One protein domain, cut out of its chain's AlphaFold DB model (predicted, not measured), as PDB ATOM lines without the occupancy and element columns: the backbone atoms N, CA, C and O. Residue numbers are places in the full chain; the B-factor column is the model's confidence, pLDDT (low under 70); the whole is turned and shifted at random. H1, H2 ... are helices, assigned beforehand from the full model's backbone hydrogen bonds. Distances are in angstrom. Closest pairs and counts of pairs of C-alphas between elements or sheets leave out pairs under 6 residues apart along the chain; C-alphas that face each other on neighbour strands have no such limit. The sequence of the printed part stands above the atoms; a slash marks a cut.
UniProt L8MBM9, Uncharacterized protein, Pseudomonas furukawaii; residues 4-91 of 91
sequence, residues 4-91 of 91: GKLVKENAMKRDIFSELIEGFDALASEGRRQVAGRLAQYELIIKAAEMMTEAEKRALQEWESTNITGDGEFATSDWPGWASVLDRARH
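This is residues 4 to 91 of the 91 residues of an uncharacterized protein of Pseudomonas furukawaii (UniProt L8MBM9). Picture a long arm with a small head: one long helix, H1, sticks far out with its residues 4 to 40 standing free, and the head gathers round its other end. In the head the chain turns from H1 into H2, which makes a corner with it, then folds back through a link without a named element to H3, a short helix that crosses H1 near its last turns. The printed part has 88 residues with three named helices, H1, H2 and H3 in that order, and no named strand; its class is all helix. The whole is extended, with a radius of gyration of the C-alphas of 23.5 A, and its C-alphas span 78 by 34 by 13 A, the arm making the length.

Begin with H1, residues 4 to 50, and look at its residues 44 to 49, which alone touch H3, residues 82 to 89. There you will find 10 pairs of C-alphas within 8 A, and the closest C-alphas, those of Ala 48 and Ala 89, are 5.3 A apart. The lines of H1 and H3 stand at 77 degrees, about perpendicular. Look next at H2, residues 54 to 67, which touches no helix. H1 and H2 are only just apart, their closest C-alphas 8.3 A from each other. H2 and H3 are also only just apart, again with 8.3 A between their closest C-alphas. Along the backbone, every O i to N i+4 pair is within hydrogen-bond range in H2 and H3, and 42 of 43 such pairs are in H1.

Find C-alpha 4 at (191.083, 157.845, 134.221); from there H1 runs 70.4 A to C-alpha 50 at (194.723, 131.508, 199.419). H2 begins at Glu 54 and measures 19.9 A to the C-alpha of Asn 67. H3 runs from Trp 82 to Ala 89, 10.2 A from first to last C-alpha, and ends with C-alpha 89 at (194.186, 125.331, 192.441).

Go to Gly 4 and Glu 54 for the two C-alphas farthest apart, 78.3 A. Without the free residues 4 to 40, the body has 51 residues and spans 35 by 22 by 14 A. The link from H1 to H2 is tight, with 3 residues; the link from H2 to H3, residues 68 to 81, is long, with 14. The printed part has no cut and ends at residue 91, the chain's last. Its mean pLDDT is 92.2, and in this model His 91 is the one printed residue under 70.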
ATOM      1  N   GLY A   4     190.784 159.266 134.003       88.31
ATOM      2  CA  GLY A   4     191.083 157.845 134.221       88.31
ATOM      3  C   GLY A   4     192.327 157.586 135.084       88.31
ATOM      4  O   GLY A   4     192.393 156.569 135.771       88.31
ATOM      5  N   LYS A   5     193.301 158.509 135.103       87.38
ATOM      6  CA  LYS A   5     194.475 158.430 135.991       87.38
ATOM      7  C   LYS A   5     194.095 158.789 137.430       87.38
ATOM      8  O   LYS A   5     194.501 158.091 138.350       87.38
ATOM      9  N   LEU A   6     193.270 159.824 137.601       83.75
ATOM     10  CA  LEU A   6     192.798 160.289 138.909       83.75
ATOM     11  C   LEU A   6     191.934 159.231 139.617       83.75
ATOM     12  O   LEU A   6     192.080 159.007 140.814       83.75
ATOM     13  N   VAL A   7     191.073 158.533 138.868       88.19
ATOM     14  CA  VAL A   7     190.236 157.445 139.404       88.19
ATOM     15  C   VAL A   7     191.089 156.276 139.902       88.19
ATOM     16  O   VAL A   7     190.864 155.794 141.009       88.19
ATOM     17  N   LYS A   8     192.096 155.852 139.129       88.81
ATOM     18  CA  LYS A   8     193.009 154.769 139.532       88.81
ATOM     19  C   LYS A   8     193.832 155.140 140.763       88.81
ATOM     20  O   LYS A   8     193.981 154.325 141.665       88.81
ATOM     21  N   GLU A   9     194.327 156.373 140.816       88.56
ATOM     22  CA  GLU A   9     195.095 156.863 141.959       88.56
ATOM     23  C   GLU A   9     194.245 156.916 143.238       88.56
ATOM     24  O   GLU A   9     194.698 156.497 144.301       88.56
ATOM     25  N   ASN A  10     192.990 157.364 143.138       89.31
ATOM     26  CA  ASN A  10     192.071 157.377 144.275       89.31
ATOM     27  C   ASN A  10     191.658 155.968 144.717       89.31
ATOM     28  O   ASN A  10     191.532 155.735 145.916       89.31
ATOM     29  N   ALA A  11     191.466 155.031 143.784       89.69
ATOM     30  CA  ALA A  11     191.174 153.638 144.118       89.69
ATOM     31  C   ALA A  11     192.339 152.996 144.885       89.69
ATOM     32  O   ALA A  11     192.125 152.449 145.959       89.69
ATOM     33  N   MET A  12     193.571 153.174 144.398       90.50
ATOM     34  CA  MET A  12     194.782 152.671 145.051       90.50
ATOM     35  C   MET A  12     194.975 153.263 146.452       90.50
ATOM     36  O   MET A  12     195.294 152.539 147.386       90.50
ATOM     37  N   LYS A  13     194.736 154.571 146.631       87.81
ATOM     38  CA  LYS A  13     194.798 155.194 147.963       87.81
ATOM     39  C   LYS A  13     193.786 154.570 148.921       87.81
ATOM     40  O   LYS A  13     194.140 154.293 150.057       87.81
ATOM     41  N   ARG A  14     192.543 154.348 148.479       87.88
ATOM     42  CA  ARG A  14     191.501 153.731 149.318       87.88
ATOM     43  C   ARG A  14     191.866 152.308 149.732       87.88
ATOM     44  O   ARG A  14     191.618 151.964 150.879       87.88
ATOM     45  N   ASP A  15     192.480 151.548 148.833       93.44
ATOM     46  CA  ASP A  15     192.956 150.187 149.101       93.44
ATOM     47  C   ASP A  15     194.044 150.190 150.185       93.44
ATOM     48  O   ASP A  15     193.886 149.570 151.231       93.44
ATOM     49  N   ILE A  16     195.066 151.040 150.016       91.00
ATOM     50  CA  ILE A  16     196.146 151.222 151.000       91.00
ATOM     51  C   ILE A  16     195.593 151.660 152.366       91.00
ATOM     52  O   ILE A  16     196.051 151.194 153.408       91.00
ATOM     53  N   PHE A  17     194.608 152.563 152.387       90.69
ATOM     54  CA  PHE A  17     193.968 152.978 153.637       90.69
ATOM     55  C   PHE A  17     193.178 151.839 154.297       90.69
ATOM     56  O   PHE A  17     193.169 151.769 155.523       90.69
ATOM     57  N   SER A  18     192.541 150.955 153.519       91.75
ATOM     58  CA  SER A  18     191.828 149.784 154.049       91.75
ATOM     59  C   SER A  18     192.795 148.798 154.697       91.75
ATOM     60  O   SER A  18     192.608 148.434 155.855       91.75
ATOM     61  N   GLU A  19     193.878 148.451 153.996       91.94
ATOM     62  CA  GLU A  19     194.925 147.560 154.514       91.94
ATOM     63  C   GLU A  19     195.541 148.102 155.813       91.94
ATOM     64  O   GLU A  19     195.776 147.356 156.766       91.94
ATOM     65  N   LEU A  20     195.763 149.419 155.885       90.25
ATOM     66  CA  LEU A  20     196.299 150.064 157.080       90.25
ATOM     67  C   LEU A  20     195.344 149.930 158.278       90.25
ATOM     68  O   LEU A  20     195.796 149.623 159.380       90.25
ATOM     69  N   ILE A  21     194.042 150.150 158.073       92.19
ATOM     70  CA  ILE A  21     193.024 150.025 159.129       92.19
ATOM     71  C   ILE A  21     192.956 148.582 159.639       92.19
ATOM     72  O   ILE A  21     193.012 148.360 160.848       92.19
ATOM     73  N   GLU A  22     192.917 147.605 158.734       92.06
ATOM     74  CA  GLU A  22     192.888 146.183 159.094       92.06
ATOM     75  C   GLU A  22     194.133 145.768 159.895       92.06
ATOM     76  O   GLU A  22     194.027 145.061 160.902       92.06
ATOM     77  N   GLY A  23     195.314 146.262 159.507       87.81
ATOM     78  CA  GLY A  23     196.558 146.037 160.243       87.81
ATOM     79  C   GLY A  23     196.536 146.609 161.667       87.81
ATOM     80  O   GLY A  23     196.999 145.955 162.606       87.81
ATOM     81  N   PHE A  24     195.961 147.802 161.857       91.06
ATOM     82  CA  PHE A  24     195.800 148.399 163.188       91.06
ATOM     83  C   PHE A  24     194.812 147.623 164.063       91.06
ATOM     84  O   PHE A  24     195.099 147.392 165.241       91.06
ATOM     85  N   ASP A  25     193.685 147.181 163.506       91.06
ATOM     86  CA  ASP A  25     192.699 146.385 164.239       91.06
ATOM     87  C   ASP A  25     193.285 145.047 164.697       91.06
ATOM     88  O   ASP A  25     193.092 144.645 165.852       91.06
ATOM     89  N   ALA A  26     194.065 144.390 163.834       89.06
ATOM     90  CA  ALA A  26     194.779 143.167 164.174       89.06
ATOM     91  C   ALA A  26     195.752 143.394 165.345       89.06
ATOM     92  O   ALA A  26     195.692 142.666 166.341       89.06
ATOM     93  N   LEU A  27     196.579 144.443 165.282       85.81
ATOM     94  CA  LEU A  27     197.519 144.797 166.351       85.81
ATOM     95  C   LEU A  27     196.799 145.104 167.674       85.81
ATOM     96  O   LEU A  27     197.190 144.613 168.735       85.81
ATOM     97  N   ALA A  28     195.715 145.878 167.618       89.75
ATOM     98  CA  ALA A  28     194.920 146.211 168.793       89.75
ATOM     99  C   ALA A  28     194.244 144.969 169.397       89.75
ATOM    100  O   ALA A  28     194.134 144.851 170.620       89.75
ATOM    101  N   SER A  29     193.795 144.029 168.559       91.00
ATOM    102  CA  SER A  29     193.204 142.765 169.012       91.00
ATOM    103  C   SER A  29     194.217 141.882 169.741       91.00
ATOM    104  O   SER A  29     193.899 141.326 170.794       91.00
ATOM    105  N   GLU A  30     195.448 141.821 169.238       90.25
ATOM    106  CA  GLU A  30     196.530 141.056 169.844       90.25
ATOM    107  C   GLU A  30     196.950 141.662 171.188       90.25
ATOM    108  O   GLU A  30     197.045 140.950 172.187       90.25
ATOM    109  N   GLY A  31     197.073 142.993 171.263       87.75
ATOM    110  CA  GLY A  31     197.325 143.686 172.528       87.75
ATOM    111  C   GLY A  31     196.261 143.388 173.592       87.75
ATOM    112  O   GLY A  31     196.592 143.079 174.737       87.75
ATOM    113  N   ARG A  32     194.972 143.391 173.219       90.19
ATOM    114  CA  ARG A  32     193.878 143.017 174.138       90.19
ATOM    115  C   ARG A  32     193.972 141.563 174.600       90.19
ATOM    116  O   ARG A  32     193.731 141.294 175.774       90.19
ATOM    117  N   ARG A  33     194.331 140.635 173.707       90.25
ATOM    118  CA  ARG A  33     194.508 139.213 174.040       90.25
ATOM    119  C   ARG A  33     195.626 139.016 175.063       90.25
ATOM    120  O   ARG A  33     195.420 138.307 176.045       90.25
ATOM    121  N   GLN A  34     196.764 139.681 174.873       90.19
ATOM    122  CA  GLN A  34     197.881 139.631 175.820       90.19
ATOM    123  C   GLN A  34     197.492 140.175 177.200       90.19
ATOM    124  O   GLN A  34     197.787 139.545 178.216       90.19
ATOM    125  N   VAL A  35     196.781 141.307 177.248       91.31
ATOM    126  CA  VAL A  35     196.286 141.880 178.513       91.31
ATOM    127  C   VAL A  35     195.298 140.936 179.199       91.31
ATOM    128  O   VAL A  35     195.445 140.669 180.389       91.31
ATOM    129  N   ALA A  36     194.333 140.383 178.462       89.50
ATOM    130  CA  ALA A  36     193.357 139.444 179.010       89.50
ATOM    131  C   ALA A  36     194.021 138.169 179.563       89.50
ATOM    132  O   ALA A  36     193.666 137.714 180.647       89.50
ATOM    133  N   GLY A  37     195.022 137.626 178.858       91.06
ATOM    134  CA  GLY A  37     195.790 136.470 179.325       91.06
ATOM    135  C   GLY A  37     196.540 136.747 180.630       91.06
ATOM    136  O   GLY A  37     196.488 135.938 181.554       91.06
ATOM    137  N   ARG A  38     197.173 137.922 180.744       89.75
ATOM    138  CA  ARG A  38     197.851 138.352 181.977       89.75
ATOM    139  C   ARG A  38     196.884 138.534 183.145       89.75
ATOM    140  O   ARG A  38     197.180 138.079 184.244       89.75
ATOM    141  N   LEU A  39     195.723 139.149 182.911       92.94
ATOM    142  CA  LEU A  39     194.691 139.302 183.941       92.94
ATOM    143  C   LEU A  39     194.204 137.942 184.452       92.94
ATOM    144  O   LEU A  39     194.194 137.722 185.658       92.94
ATOM    145  N   ALA A  40     193.901 137.005 183.550       91.25
ATOM    146  CA  ALA A  40     193.492 135.653 183.929       91.25
ATOM    147  C   ALA A  40     194.577 134.917 184.740       91.25
ATOM    148  O   ALA A  40     194.267 134.208 185.699       91.25
ATOM    149  N   GLN A  41     195.855 135.103 184.392       90.06
ATOM    150  CA  GLN A  41     196.969 134.551 185.161       90.06
ATOM    151  C   GLN A  41     197.045 135.154 186.571       90.06
ATOM    152  O   GLN A  41     197.199 134.405 187.535       90.06
ATOM    153  N   TYR A  42     196.909 136.474 186.717       92.25
ATOM    154  CA  TYR A  42     196.927 137.124 188.032       92.25
ATOM    155  C   TYR A  42     195.734 136.729 188.896       92.25
ATOM    156  O   TYR A  42     195.916 136.432 190.074       92.25
ATOM    157  N   GLU A  43     194.535 136.644 188.322       92.94
ATOM    158  CA  GLU A  43     193.356 136.134 189.028       92.94
ATOM    159  C   GLU A  43     193.581 134.716 189.559       92.94
ATOM    160  O   GLU A  43     193.188 134.399 190.682       92.94
ATOM    161  N   LEU A  44     194.237 133.859 188.770       92.12
ATOM    162  CA  LEU A  44     194.557 132.502 189.192       92.12
ATOM    163  C   LEU A  44     195.606 132.486 190.312       92.12
ATOM    164  O   LEU A  44     195.429 131.756 191.280       92.12
ATOM    165  N   ILE A  45     196.659 133.302 190.211       94.62
ATOM    166  CA  ILE A  45     197.684 133.434 191.259       94.62
ATOM    167  C   ILE A  45     197.061 133.917 192.572       94.62
ATOM    168  O   ILE A  45     197.339 133.333 193.615       94.62
ATOM    169  N   ILE A  46     196.176 134.918 192.530       93.50
ATOM    170  CA  ILE A  46     195.481 135.435 193.720       93.50
ATOM    171  C   ILE A  46     194.674 134.323 194.397       93.50
ATOM    172  O   ILE A  46     194.820 134.108 195.596       93.50
ATOM    173  N   LYS A  47     193.874 133.570 193.632       92.50
ATOM    174  CA  LYS A  47     193.100 132.437 194.170       92.50
ATOM    175  C   LYS A  47     194.003 131.344 194.735       92.50
ATOM    176  O   LYS A  47     193.749 130.809 195.807       92.50
ATOM    177  N   ALA A  48     195.072 131.010 194.022       93.62
ATOM    178  CA  ALA A  48     195.974 129.946 194.432       93.62
ATOM    179  C   ALA A  48     196.792 130.334 195.678       93.62
ATOM    180  O   ALA A  48     197.098 129.470 196.501       93.62
ATOM    181  N   ALA A  49     197.074 131.626 195.871       94.31
ATOM    182  CA  ALA A  49     197.727 132.152 197.067       94.31
ATOM    183  C   ALA A  49     196.932 131.858 198.353       94.31
ATOM    184  O   ALA A  49     197.522 131.562 199.393       94.31
ATOM    185  N   GLU A  50     195.596 131.857 198.285       93.75
ATOM    186  CA  GLU A  50     194.723 131.508 199.419       93.75
ATOM    187  C   GLU A  50     194.881 130.042 199.850       93.75
ATOM    188  O   GLU A  50     194.663 129.696 201.010       93.75
ATOM    189  N   MET A  51     195.306 129.177 198.927       93.06
ATOM    190  CA  MET A  51     195.483 127.743 199.151       93.06
ATOM    191  C   MET A  51     196.911 127.379 199.567       93.06
ATOM    192  O   MET A  51     197.221 126.191 199.684       93.06
ATOM    193  N   MET A  52     197.808 128.356 199.727       95.88
ATOM    194  CA  MET A  52     199.200 128.103 200.091       95.88
ATOM    195  C   MET A  52     199.322 127.566 201.516       95.88
ATOM    196  O   MET A  52     198.733 128.083 202.468       95.88
ATOM    197  N   THR A  53     200.166 126.556 201.670       96.81
ATOM    198  CA  THR A  53     200.639 126.093 202.972       96.81
ATOM    199  C   THR A  53     201.553 127.139 203.615       96.81
ATOM    200  O   THR A  53     202.160 127.968 202.936       96.81
ATOM    201  N   GLU A  54     201.729 127.073 204.934       97.75
ATOM    202  CA  GLU A  54     202.653 127.971 205.642       97.75
ATOM    203  C   GLU A  54     204.108 127.827 205.170       97.75
ATOM    204  O   GLU A  54     204.858 128.801 205.172       97.75
ATOM    205  N   ALA A  55     204.510 126.632 204.726       97.38
ATOM    206  CA  ALA A  55     205.832 126.407 204.144       97.38
ATOM    207  C   ALA A  55     205.986 127.124 202.794       97.38
ATOM    208  O   ALA A  55     206.986 127.801 202.574       97.38
ATOM    209  N   GLU A  56     204.977 127.033 201.920       97.56
ATOM    210  CA  GLU A  56     204.960 127.739 200.633       97.56
ATOM    211  C   GLU A  56     204.963 129.262 200.835       97.56
ATOM    212  O   GLU A  56     205.696 129.960 200.143       97.56
ATOM    213  N   LYS A  57     204.212 129.787 201.816       97.81
ATOM    214  CA  LYS A  57     204.202 131.230 202.131       97.81
ATOM    215  C   LYS A  57     205.578 131.731 202.562       97.81
ATOM    216  O   LYS A  57     206.018 132.781 202.109       97.81
ATOM    217  N   ARG A  58     206.274 130.965 203.409       98.06
ATOM    218  CA  ARG A  58     207.644 131.290 203.834       98.06
ATOM    219  C   ARG A  58     208.628 131.232 202.672       98.06
ATOM    220  O   ARG A  58     209.437 132.141 202.538       98.06
ATOM    221  N   ALA A  59     208.535 130.204 201.831       97.94
ATOM    222  CA  ALA A  59     209.389 130.064 200.656       97.94
ATOM    223  C   ALA A  59     209.176 131.206 199.651       97.94
ATOM    224  O   ALA A  59     210.145 131.702 199.077       97.94
ATOM    225  N   LEU A  60     207.927 131.651 199.466       97.75
ATOM    226  CA  LEU A  60     207.623 132.836 198.668       97.75
ATOM    227  C   LEU A  60     208.265 134.082 199.288       97.75
ATOM    228  O   LEU A  60     209.012 134.767 198.605       97.75
ATOM    229  N   GLN A  61     208.059 134.330 200.583       97.69
ATOM    230  CA  GLN A  61     208.609 135.506 201.263       97.69
ATOM    231  C   GLN A  61     210.150 135.560 201.220       97.69
ATOM    232  O   GLN A  61     210.735 136.620 200.996       97.69
ATOM    233  N   GLU A  62     210.818 134.422 201.421       97.94
ATOM    234  CA  GLU A  62     212.277 134.305 201.312       97.94
ATOM    235  C   GLU A  62     212.754 134.628 199.892       97.94
ATOM    236  O   GLU A  62     213.671 135.436 199.702       97.94
ATOM    237  N   TRP A  63     212.082 134.066 198.885       98.12
ATOM    238  CA  TRP A  63     212.376 134.367 197.491       98.12
ATOM    239  C   TRP A  63     212.150 135.849 197.161       98.12
ATOM    240  O   TRP A  63     213.029 136.467 196.561       98.12
ATOM    241  N   GLU A  64     211.038 136.445 197.598       97.62
ATOM    242  CA  GLU A  64     210.724 137.860 197.368       97.62
ATOM    243  C   GLU A  64     211.799 138.770 197.962       97.62
ATOM    244  O   GLU A  64     212.307 139.645 197.268       97.62
ATOM    245  N   SER A  65     212.222 138.513 199.205       96.88
ATOM    246  CA  SER A  65     213.283 139.292 199.858       96.88
ATOM    247  C   SER A  65     214.637 139.227 199.144       96.88
ATOM    248  O   SER A  65     215.458 140.127 199.305       96.88
ATOM    249  N   THR A  66     214.864 138.174 198.357       96.38
ATOM    250  CA  THR A  66     216.113 137.964 197.618       96.38
ATOM    251  C   THR A  66     216.050 138.557 196.209       96.38
ATOM    252  O   THR A  66     217.064 139.041 195.714       96.38
ATOM    253  N   ASN A  67     214.882 138.516 195.556       96.94
ATOM    254  CA  ASN A  67     214.750 138.790 194.119       96.94
ATOM    255  C   ASN A  67     213.997 140.090 193.799       96.94
ATOM    256  O   ASN A  67     214.241 140.686 192.755       96.94
ATOM    257  N   ILE A  68     213.097 140.559 194.669       96.25
ATOM    258  CA  ILE A  68     212.331 141.791 194.443       96.25
ATOM    259  C   ILE A  68     213.092 142.961 195.071       96.25
ATOM    260  O   ILE A  68     212.849 143.375 196.203       96.25
ATOM    261  N   THR A  69     214.046 143.492 194.312       94.25
ATOM    262  CA  THR A  69     214.952 144.585 194.714       94.25
ATOM    263  C   THR A  69     214.371 145.981 194.447       94.25
ATOM    264  O   THR A  69     214.879 146.975 194.967       94.25
ATOM    265  N   GLY A  70     213.304 146.068 193.643       92.06
ATOM    266  CA  GLY A  70     212.674 147.323 193.218       92.06
ATOM    267  C   GLY A  70     213.174 147.876 191.876       92.06
ATOM    268  O   GLY A  70     212.728 148.948 191.471       92.06
ATOM    269  N   ASP A  71     214.056 147.162 191.173       94.62
ATOM    270  CA  ASP A  71     214.502 147.496 189.808       94.62
ATOM    271  C   ASP A  71     213.510 147.075 188.706       94.62
ATOM    272  O   ASP A  71     213.606 147.539 187.569       94.62
ATOM    273  N   GLY A  72     212.527 146.242 189.057       92.38
ATOM    274  CA  GLY A  72     211.516 145.727 188.141       92.38
ATOM    275  C   GLY A  72     211.944 144.490 187.350       92.38
ATOM    276  O   GLY A  72     211.233 144.128 186.415       92.38
ATOM    277  N   GLU A  73     213.062 143.839 187.697       94.94
ATOM    278  CA  GLU A  73     213.499 142.586 187.066       94.94
ATOM    279  C   GLU A  73     212.567 141.418 187.417       94.94
ATOM    280  O   GLU A  73     212.183 140.646 186.539       94.94
ATOM    281  N   PHE A  74     212.148 141.338 188.683       95.50
ATOM    282  CA  PHE A  74     211.231 140.314 189.179       95.50
ATOM    283  C   PHE A  74     210.025 140.911 189.904       95.50
ATOM    284  O   PHE A  74     210.122 141.902 190.632       95.50
ATOM    285  N   ALA A  75     208.884 140.244 189.750       93.56
ATOM    286  CA  ALA A  75     207.670 140.447 190.523       93.56
ATOM    287  C   ALA A  75     207.296 139.170 191.291       93.56
ATOM    288  O   ALA A  75     207.740 138.068 190.976       93.56
ATOM    289  N   THR A  76     206.397 139.294 192.269       95.06
ATOM    290  CA  THR A  76     205.842 138.155 193.025       95.06
ATOM    291  C   THR A  76     205.305 137.048 192.111       95.06
ATOM    292  O   THR A  76     205.416 135.869 192.437       95.06
ATOM    293  N   SER A  77     204.754 137.398 190.942       94.69
ATOM    294  CA  SER A  77     204.247 136.439 189.950       94.69
ATOM    295  C   SER A  77     205.321 135.570 189.293       94.69
ATOM    296  O   SER A  77     204.973 134.556 188.692       94.69
ATOM    297  N   ASP A  78     206.596 135.944 189.405       95.62
ATOM    298  CA  ASP A  78     207.724 135.231 188.796       95.62
ATOM    299  C   ASP A  78     208.323 134.167 189.723       95.62
ATOM    300  O   ASP A  78     209.245 133.448 189.338       95.62
ATOM    301  N   TRP A  79     207.781 134.020 190.939       97.06
ATOM    302  CA  TRP A  79     208.220 132.981 191.860       97.06
ATOM    303  C   TRP A  79     208.026 131.578 191.246       97.06
ATOM    304  O   TRP A  79     206.894 131.179 190.954       97.06
ATOM    305  N   PRO A  80     209.089 130.760 191.110       96.06
ATOM    306  CA  PRO A  80     208.986 129.442 190.475       96.06
ATOM    307  C   PRO A  80     208.037 128.470 191.194       96.06
ATOM    308  O   PRO A  80     207.500 127.548 190.576       96.06
ATOM    309  N   GLY A  81     207.807 128.678 192.496       95.94
ATOM    310  CA  GLY A  81     206.915 127.847 193.305       95.94
ATOM    311  C   GLY A  81     205.442 127.916 192.894       95.94
ATOM    312  O   GLY A  81     204.684 127.001 193.230       95.94
ATOM    313  N   TRP A  82     205.038 128.917 192.099       95.81
ATOM    314  CA  TRP A  82     203.669 129.013 191.591       95.81
ATOM    315  C   TRP A  82     203.228 127.766 190.832       95.81
ATOM    316  O   TRP A  82     202.066 127.397 190.941       95.81
ATOM    317  N   ALA A  83     204.116 127.066 190.121       93.75
ATOM    318  CA  ALA A  83     203.734 125.878 189.353       93.75
ATOM    319  C   ALA A  83     203.030 124.810 190.218       93.75
ATOM    320  O   ALA A  83     201.974 124.309 189.837       93.75
ATOM    321  N   SER A  84     203.569 124.522 191.407       93.69
ATOM    322  CA  SER A  84     202.999 123.543 192.347       93.69
ATOM    323  C   SER A  84     201.686 124.033 192.971       93.69
ATOM    324  O   SER A  84     200.728 123.278 193.125       93.69
ATOM    325  N   VAL A  85     201.625 125.320 193.321       95.25
ATOM    326  CA  VAL A  85     200.447 125.936 193.948       95.25
ATOM    327  C   VAL A  85     199.280 126.027 192.955       95.25
ATOM    328  O   VAL A  85     198.136 125.727 193.294       95.25
ATOM    329  N   LEU A  86     199.575 126.385 191.703       93.44
ATOM    330  CA  LEU A  86     198.607 126.504 190.614       93.44
ATOM    331  C   LEU A  86     198.045 125.153 190.171       93.44
ATOM    332  O   LEU A  86     196.866 125.085 189.830       93.44
ATOM    333  N   ASP A  87     198.852 124.092 190.169       91.69
ATOM    334  CA  ASP A  87     198.376 122.741 189.845       91.69
ATOM    335  C   ASP A  87     197.277 122.295 190.821       91.69
ATOM    336  O   ASP A  87     196.213 121.826 190.413       91.69
ATOM    337  N   ARG A  88     197.474 122.577 192.114       90.44
ATOM    338  CA  ARG A  88     196.480 122.324 193.161       90.44
ATOM    339  C   ARG A  88     195.213 123.168 193.006       90.44
ATOM    340  O   ARG A  88     194.132 122.665 193.262       90.44
ATOM    341  N   ALA A  89     195.332 124.428 192.592       84.69
ATOM    342  CA  ALA A  89     194.186 125.331 192.441       84.69
ATOM    343  C   ALA A  89     193.332 125.067 191.183       84.69
ATOM    344  O   ALA A  89     192.260 125.652 191.031       84.69
ATOM    345  N   ARG A  90     193.811 124.233 190.251       82.88
ATOM    346  CA  ARG A  90     193.100 123.868 189.012       82.88
ATOM    347  C   ARG A  90     192.201 122.633 189.150       82.88
ATOM    348  O   ARG A  90     191.471 122.343 188.202       82.88
ATOM    349  N   HIS A  91     192.262 121.934 190.282       62.16
ATOM    350  CA  HIS A  91     191.488 120.730 190.598       62.16
ATOM    351  C   HIS A  91     190.470 121.017 191.704       62.16
ATOM    352  O   HIS A  91     189.374 120.416 191.642       62.16
TER     353      HIS A  91